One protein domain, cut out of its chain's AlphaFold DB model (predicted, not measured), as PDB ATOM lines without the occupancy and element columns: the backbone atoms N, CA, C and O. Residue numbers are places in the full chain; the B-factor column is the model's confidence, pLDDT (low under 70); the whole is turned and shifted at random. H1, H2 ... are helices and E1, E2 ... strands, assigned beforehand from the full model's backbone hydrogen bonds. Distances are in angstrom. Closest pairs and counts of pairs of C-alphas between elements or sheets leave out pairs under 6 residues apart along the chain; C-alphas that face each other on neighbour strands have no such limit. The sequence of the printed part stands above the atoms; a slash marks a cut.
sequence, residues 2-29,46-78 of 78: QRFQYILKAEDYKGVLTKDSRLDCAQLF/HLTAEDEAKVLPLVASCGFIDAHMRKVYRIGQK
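This is residues 2 to 29 and 46 to 78 of the 78 residues of an uncharacterized protein of Prevotella sp. AM34-19LB (UniProt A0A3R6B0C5). A short antiparallel ribbon of two strands, E1 and E2, has the small helix H1 in the turn between them and H2 packed on it, mostly on E1. H3 and the tail extend beyond the ribbon, making a loose rod of 51 by 21 by 15 A. The printed part has 61 residues, with two named strands and three named helices in the order E1, H1, E2, H2, H3; the class is mixed and the radius of gyration of the C-alphas is 14.9 A.

E1, residues 5 to 8, and E2, residues 21 to 24, are antiparallel neighbours at 149 degrees, with N 8 and O 21 within hydrogen-bond range at 2.8 A. The closest C-alphas of E1 and H2, residues 49 to 61, are those of Tyr 6 and Val 55, 6.6 A apart. H1, residues 10 to 13, is apart from H2. H2 and H3, residues 64 to 73, meet only through their link. Every O i to N i+4 pair is within hydrogen-bond range in H3, 7 of 9 in H2; H1 is too short for one.

E1 begins at C-alpha 5 (281.704, 376.344, 298.049); E1 and E2 each measure 9.8 A, H1 5.2 A, H2 18.9 A and H3 14.0 A, ending at C-alpha 73 (255.597, 376.468, 287.244).

Residues 30 to 45 are not printed; C-alphas 29 and 46 are 19.9 A apart. Of the links printed whole, none is long. The model's pLDDT is under 70 at residues 65, 68 to 69 and 73 to 78.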
ATOM      1  N   GLN A   2     282.453 376.502 303.522       71.25
ATOM      2  CA  GLN A   2     281.003 376.662 303.400       71.25
ATOM      3  C   GLN A   2     280.440 375.485 302.597       71.25
ATOM      4  O   GLN A   2     281.069 375.042 301.641       71.25
ATOM      5  N   ARG A   3     279.264 374.984 302.990       77.50
ATOM      6  CA  ARG A   3     278.642 373.762 302.447       77.50
ATOM      7  C   ARG A   3     278.495 373.754 300.919       77.50
ATOM      8  O   ARG A   3     278.454 372.686 300.327       77.50
ATOM      9  N   PHE A   4     278.421 374.929 300.303       81.81
ATOM     10  CA  PHE A   4     278.167 375.102 298.875       81.81
ATOM     11  C   PHE A   4     279.337 375.751 298.132       81.81
ATOM     12  O   PHE A   4     279.161 376.206 297.011       81.81
ATOM     13  N   GLN A   5     280.520 375.836 298.738       87.12
ATOM     14  CA  GLN A   5     281.704 376.344 298.049       87.12
ATOM     15  C   GLN A   5     282.586 375.189 297.591       87.12
ATOM     16  O   GLN A   5     282.951 374.332 298.394       87.12
ATOM     17  N   TYR A   6     282.977 375.217 296.320       90.69
ATOM     18  CA  TYR A   6     283.942 374.287 295.741       90.69
ATOM     19  C   TYR A   6     285.274 374.999 295.469       90.69
ATOM     20  O   TYR A   6     285.277 376.155 295.043       90.69
ATOM     21  N   ILE A   7     286.408 374.345 295.747       92.19
ATOM     22  CA  ILE A   7     287.738 374.910 295.461       92.19
ATOM     23  C   ILE A   7     288.184 374.467 294.074       92.19
ATOM     24  O   ILE A   7     288.257 373.275 293.807       92.19
ATOM     25  N   LEU A   8     288.564 375.444 293.257       92.75
ATOM     26  CA  LEU A   8     289.309 375.251 292.021       92.75
ATOM     27  C   LEU A   8     290.790 375.453 292.322       92.75
ATOM     28  O   LEU A   8     291.181 376.512 292.834       92.75
ATOM     29  N   LYS A   9     291.609 374.450 292.027       92.75
ATOM     30  CA  LYS A   9     293.052 374.522 292.241       92.75
ATOM     31  C   LYS A   9     293.727 375.261 291.100       92.75
ATOM     32  O   LYS A   9     293.433 375.017 289.937       92.75
ATOM     33  N   ALA A  10     294.647 376.171 291.411       92.25
ATOM     34  CA  ALA A  10     295.354 376.922 290.370       92.25
ATOM     35  C   ALA A  10     296.157 376.007 289.431       92.25
ATOM     36  O   ALA A  10     296.308 376.303 288.247       92.25
ATOM     37  N   GLU A  11     296.659 374.894 289.964       92.19
ATOM     38  CA  GLU A  11     297.470 373.923 289.228       92.19
ATOM     39  C   GLU A  11     296.710 373.228 288.090       92.19
ATOM     40  O   GLU A  11     297.327 372.921 287.068       92.19
ATOM     41  N   ASP A  12     295.391 373.073 288.231       88.88
ATOM     42  CA  ASP A  12     294.510 372.458 287.230       88.88
ATOM     43  C   ASP A  12     294.090 373.451 286.132       88.88
ATOM     44  O   ASP A  12     293.667 373.060 285.046       88.88
ATOM     45  N   TYR A  13     294.257 374.756 286.380       89.69
ATOM     46  CA  TYR A  13     293.821 375.850 285.504       89.69
ATOM     47  C   TYR A  13     294.971 376.802 285.154       89.69
ATOM     48  O   TYR A  13     294.845 378.033 285.236       89.69
ATOM     49  N   LYS A  14     296.116 376.236 284.758       85.62
ATOM     50  CA  LYS A  14     297.318 377.005 284.401       85.62
ATOM     51  C   LYS A  14     297.013 378.018 283.298       85.62
ATOM     52  O   LYS A  14     296.458 377.677 282.259       85.62
ATOM     53  N   GLY A  15     297.396 379.273 283.531       84.38
ATOM     54  CA  GLY A  15     297.162 380.380 282.596       84.38
ATOM     55  C   GLY A  15     295.790 381.049 282.722       84.38
ATOM     56  O   GLY A  15     295.598 382.116 282.147       84.38
ATOM     57  N   VAL A  16     294.868 380.481 283.508       86.69
ATOM     58  CA  VAL A  16     293.544 381.067 283.787       86.69
ATOM     59  C   VAL A  16     293.459 381.542 285.231       86.69
ATOM     60  O   VAL A  16     293.040 382.669 285.500       86.69
ATOM     61  N   LEU A  17     293.881 380.696 286.172       88.19
ATOM     62  CA  LEU A  17     293.913 381.018 287.592       88.19
ATOM     63  C   LEU A  17     295.339 381.347 288.032       88.19
ATOM     64  O   LEU A  17     296.275 380.586 287.803       88.19
ATOM     65  N   THR A  18     295.498 382.479 288.717       88.81
ATOM     66  CA  THR A  18     296.763 382.866 289.371       88.81
ATOM     67  C   THR A  18     296.879 382.324 290.796       88.81
ATOM     68  O   THR A  18     297.962 382.330 291.375       88.81
ATOM     69  N   LYS A  19     295.762 381.873 291.377       92.00
ATOM     70  CA  LYS A  19     295.643 381.343 292.740       92.00
ATOM     71  C   LYS A  19     294.440 380.417 292.860       92.00
ATOM     72  O   LYS A  19     293.490 380.534 292.078       92.00
ATOM     73  N   ASP A  20     294.471 379.550 293.872       92.00
ATOM     74  CA  ASP A  20     293.315 378.741 294.251       92.00
ATOM     75  C   ASP A  20     292.098 379.651 294.410       92.00
ATOM     76  O   ASP A  20     292.133 380.683 295.090       92.00
ATOM     77  N   SER A  21     291.024 379.273 293.736       90.31
ATOM     78  CA  SER A  21     289.807 380.064 293.632       90.31
ATOM     79  C   SER A  21     288.630 379.268 294.171       90.31
ATOM     80  O   SER A  21     288.706 378.055 294.363       90.31
ATOM     81  N   ARG A  22     287.535 379.959 294.486       89.69
ATOM     82  CA  ARG A  22     286.328 379.327 295.022       89.69
ATOM     83  C   ARG A  22     285.154 379.615 294.116       89.69
ATOM     84  O   ARG A  22     284.912 380.770 293.778       89.69
ATOM     85  N   LEU A  23     284.431 378.563 293.773       89.31
ATOM     86  CA  LEU A  23     283.157 378.652 293.088       89.31
ATOM     87  C   LEU A  23     282.057 378.595 294.151       89.31
ATOM     88  O   LEU A  23     281.974 377.629 294.913       89.31
ATOM     89  N   ASP A  24     281.273 379.668 294.251       87.88
ATOM     90  CA  ASP A  24     280.136 379.747 295.166       87.88
ATOM     91  C   ASP A  24     278.889 379.167 294.492       87.88
ATOM     92  O   ASP A  24     278.306 379.777 293.595       87.88
ATOM     93  N   CYS A  25     278.485 377.974 294.926       86.62
ATOM     94  CA  CYS A  25     277.297 377.284 294.439       86.62
ATOM     95  C   CYS A  25     276.035 377.612 295.261       86.62
ATOM     96  O   CYS A  25     274.990 377.026 294.991       86.62
ATOM     97  N   ALA A  26     276.095 378.492 296.274       80.94
ATOM     98  CA  ALA A  26     274.926 378.862 297.081       80.94
ATOM     99  C   ALA A  26     274.073 379.954 296.427       80.94
ATOM    100  O   ALA A  26     272.848 379.928 296.528       80.94
ATOM    101  N   GLN A  27     274.708 380.940 295.790       77.12
ATOM    102  CA  GLN A  27     274.031 382.125 295.251       77.12
ATOM    103  C   GLN A  27     273.837 382.035 293.742       77.12
ATOM    104  O   GLN A  27     274.368 382.823 292.960       77.12
ATOM    105  N   LEU A  28     273.037 381.061 293.328       80.00
ATOM    106  CA  LEU A  28     272.619 380.958 291.940       80.00
ATOM    107  C   LEU A  28     271.514 381.978 291.647       80.00
ATOM    108  O   LEU A  28     270.686 382.303 292.499       80.00
ATOM    109  N   PHE A  29     271.500 382.503 290.426       75.75
ATOM    110  CA  PHE A  29     270.465 383.420 289.968       75.75
ATOM    111  C   PHE A  29     270.189 383.206 288.479       75.75
ATOM    112  O   PHE A  29     271.095 382.884 287.711       75.75
ATOM    113  N   HIS A  46     287.522 376.479 280.381       85.31
ATOM    114  CA  HIS A  46     286.327 375.726 280.767       85.31
ATOM    115  C   HIS A  46     286.644 374.933 282.036       85.31
ATOM    116  O   HIS A  46     287.815 374.637 282.269       85.31
ATOM    117  N   LEU A  47     285.627 374.619 282.845       89.19
ATOM    118  CA  LEU A  47     285.809 373.708 283.975       89.19
ATOM    119  C   LEU A  47     286.261 372.339 283.461       89.19
ATOM    120  O   LEU A  47     285.819 371.896 282.400       89.19
ATOM    121  N   THR A  48     287.141 371.682 284.210       91.25
ATOM    122  CA  THR A  48     287.493 370.289 283.940       91.25
ATOM    123  C   THR A  48     286.278 369.392 284.185       91.25
ATOM    124  O   THR A  48     285.393 369.725 284.977       91.25
ATOM    125  N   ALA A  49     286.245 368.225 283.540       92.19
ATOM    126  CA  ALA A  49     285.161 367.263 283.740       92.19
ATOM    127  C   ALA A  49     285.053 366.797 285.205       92.19
ATOM    128  O   ALA A  49     283.957 366.549 285.704       92.19
ATOM    129  N   GLU A  50     286.187 366.699 285.908       91.94
ATOM    130  CA  GLU A  50     286.219 366.315 287.319       91.94
ATOM    131  C   GLU A  50     285.606 367.396 288.218       91.94
ATOM    132  O   GLU A  50     284.790 367.091 289.093       91.94
ATOM    133  N   ASP A  51     285.962 368.661 287.997       91.69
ATOM    134  CA  ASP A  51     285.404 369.771 288.766       91.69
ATOM    135  C   ASP A  51     283.921 369.963 288.472       91.69
ATOM    136  O   ASP A  51     283.131 370.173 289.392       91.69
ATOM    137  N   GLU A  52     283.516 369.828 287.211       90.88
ATOM    138  CA  GLU A  52     282.111 369.865 286.819       90.88
ATOM    139  C   GLU A  52     281.305 368.776 287.544       90.88
ATOM    140  O   GLU A  52     280.282 369.073 288.168       90.88
ATOM    141  N   ALA A  53     281.807 367.537 287.567       91.38
ATOM    142  CA  ALA A  53     281.163 366.423 288.260       91.38
ATOM    143  C   ALA A  53     281.006 366.656 289.775       91.38
ATOM    144  O   ALA A  53     280.073 366.129 290.381       91.38
ATOM    145  N   LYS A  54     281.877 367.462 290.396       90.69
ATOM    146  CA  LYS A  54     281.803 367.822 291.824       90.69
ATOM    147  C   LYS A  54     280.925 369.050 292.083       90.69
ATOM    148  O   LYS A  54     280.240 369.112 293.106       90.69
ATOM    149  N   VAL A  55     280.910 370.017 291.166       90.00
ATOM    150  CA  VAL A  55     280.095 371.237 291.263       90.00
ATOM    151  C   VAL A  55     278.613 370.932 291.055       90.00
ATOM    152  O   VAL A  55     277.778 371.463 291.790       90.00
ATOM    153  N   LEU A  56     278.267 370.059 290.104       87.56
ATOM    154  CA  LEU A  56     276.873 369.756 289.758       87.56
ATOM    155  C   LEU A  56     276.038 369.252 290.958       87.56
ATOM    156  O   LEU A  56     274.963 369.812 291.194       87.56
ATOM    157  N   PRO A  57     276.499 368.287 291.780       87.75
ATOM    158  CA  PRO A  57     275.782 367.877 292.989       87.75
ATOM    159  C   PRO A  57     275.620 369.003 294.018       87.75
ATOM    160  O   PRO A  57     274.567 369.117 294.646       87.75
ATOM    161  N   LEU A  58     276.633 369.862 294.186       87.31
ATOM    162  CA  LEU A  58     276.568 370.997 295.114       87.31
ATOM    163  C   LEU A  58     275.503 372.004 294.677       87.31
ATOM    164  O   LEU A  58     274.686 372.429 295.497       87.31
ATOM    165  N   VAL A  59     275.465 372.316 293.380       84.12
ATOM    166  CA  VAL A  59     274.437 373.152 292.750       84.12
ATOM    167  C   VAL A  59     273.047 372.536 292.908       84.12
ATOM    168  O   VAL A  59     272.120 373.233 293.313       84.12
ATOM    169  N   ALA A  60     272.884 371.236 292.665       82.62
ATOM    170  CA  ALA A  60     271.602 370.564 292.874       82.62
ATOM    171  C   ALA A  60     271.151 370.654 294.345       82.62
ATOM    172  O   ALA A  60     269.994 370.944 294.638       82.62
ATOM    173  N   SER A  61     272.088 370.492 295.282       82.69
ATOM    174  CA  SER A  61     271.802 370.493 296.719       82.69
ATOM    175  C   SER A  61     271.468 371.865 297.315       82.69
ATOM    176  O   SER A  61     270.945 371.922 298.430       82.69
ATOM    177  N   CYS A  62     271.751 372.972 296.615       79.25
ATOM    178  CA  CYS A  62     271.447 374.316 297.121       79.25
ATOM    179  C   CYS A  62     269.953 374.674 297.017       79.25
ATOM    180  O   CYS A  62     269.524 375.699 297.543       79.25
ATOM    181  N   GLY A  63     269.147 373.843 296.341       74.88
ATOM    182  CA  GLY A  63     267.698 374.020 296.224       74.88
ATOM    183  C   GLY A  63     267.275 375.195 295.339       74.88
ATOM    184  O   GLY A  63     266.080 375.445 295.196       74.88
ATOM    185  N   PHE A  64     268.217 375.911 294.716       74.69
ATOM    186  CA  PHE A  64     267.906 377.005 293.799       74.69
ATOM    187  C   PHE A  64     267.091 376.527 292.596       74.69
ATOM    188  O   PHE A  64     266.119 377.183 292.226       74.69
ATOM    189  N   ILE A  65     267.461 375.385 292.000       69.50
ATOM    190  CA  ILE A  65     266.742 374.812 290.854       69.50
ATOM    191  C   ILE A  65     265.304 374.488 291.265       69.50
ATOM    192  O   ILE A  65     264.371 374.962 290.621       69.50
ATOM    193  N   ASP A  66     265.116 373.798 292.390       72.00
ATOM    194  CA  ASP A  66     263.790 373.458 292.914       72.00
ATOM    195  C   ASP A  66     262.955 374.700 293.246       72.00
ATOM    196  O   ASP A  66     261.784 374.792 292.871       72.00
ATOM    197  N   ALA A  67     263.548 375.693 293.915       72.06
ATOM    198  CA  ALA A  67     262.886 376.951 294.243       72.06
ATOM    199  C   ALA A  67     262.506 377.740 292.979       72.06
ATOM    200  O   ALA A  67     261.411 378.305 292.897       72.06
ATOM    201  N   HIS A  68     263.379 377.756 291.971       69.88
ATOM    202  CA  HIS A  68     263.118 378.386 290.683       69.88
ATOM    203  C   HIS A  68     262.009 377.658 289.916       69.88
ATOM    204  O   HIS A  68     261.075 378.314 289.455       69.88
ATOM    205  N   MET A  69     262.042 376.324 289.836       66.31
ATOM    206  CA  MET A  69     261.001 375.526 289.177       66.31
ATOM    207  C   MET A  69     259.643 375.700 289.859       66.31
ATOM    208  O   MET A  69     258.650 375.965 289.183       66.31
ATOM    209  N   ARG A  70     259.584 375.662 291.196       70.00
ATOM    210  CA  ARG A  70     258.349 375.949 291.946       70.00
ATOM    211  C   ARG A  70     257.811 377.347 291.656       70.00
ATOM    212  O   ARG A  70     256.606 377.508 291.498       70.00
ATOM    213  N   LYS A  71     258.685 378.350 291.529       72.81
ATOM    214  CA  LYS A  71     258.291 379.726 291.189       72.81
ATOM    215  C   LYS A  71     257.793 379.868 289.747       72.81
ATOM    216  O   LYS A  71     256.810 380.567 289.522       72.81
ATOM    217  N   VAL A  72     258.466 379.251 288.776       71.12
ATOM    218  CA  VAL A  72     258.127 379.362 287.345       71.12
ATOM    219  C   VAL A  72     256.854 378.583 287.013       71.12
ATOM    220  O   VAL A  72     255.983 379.111 286.327       71.12
ATOM    221  N   TYR A  73     256.717 377.366 287.540       63.06
ATOM    222  CA  TYR A  73     255.597 376.468 287.244       63.06
ATOM    223  C   TYR A  73     254.481 376.508 288.297       63.06
ATOM    224  O   TYR A  73     253.514 375.761 288.187       63.06
ATOM    225  N   ARG A  74     254.603 377.370 289.319       64.81
ATOM    226  CA  ARG A  74     253.641 377.532 290.431       64.81
ATOM    227  C   ARG A  74     253.286 376.225 291.152       64.81
ATOM    228  O   ARG A  74     252.211 376.096 291.733       64.81
ATOM    229  N   ILE A  75     254.190 375.249 291.133       58.19
ATOM    230  CA  ILE A  75     253.976 373.944 291.762       58.19
ATOM    231  C   ILE A  75     253.860 374.151 293.278       58.19
ATOM    232  O   ILE A  75     254.809 374.602 293.920       58.19
ATOM    233  N   GLY A  76     252.695 373.820 293.844       57.31
ATOM    234  CA  GLY A  76     252.420 373.917 295.281       57.31
ATOM    235  C   GLY A  76     251.916 375.278 295.778       57.31
ATOM    236  O   GLY A  76     251.821 375.461 296.989       57.31
ATOM    237  N   GLN A  77     251.586 376.226 294.894       57.69
ATOM    238  CA  GLN A  77     250.858 377.439 295.289       57.69
ATOM    239  C   GLN A  77     249.351 377.132 295.346       57.69
ATOM    240  O   GLN A  77     248.755 376.812 294.319       57.69
ATOM    241  N   LYS A  78     248.773 377.174 296.553       52.75
ATOM    242  CA  LYS A  78     247.323 377.182 296.802       52.75
ATOM    243  C   LYS A  78     246.797 378.610 296.759       52.75
ATOM    244  O   LYS A  78     247.539 379.498 297.238       52.75
TER     245      LYS A  78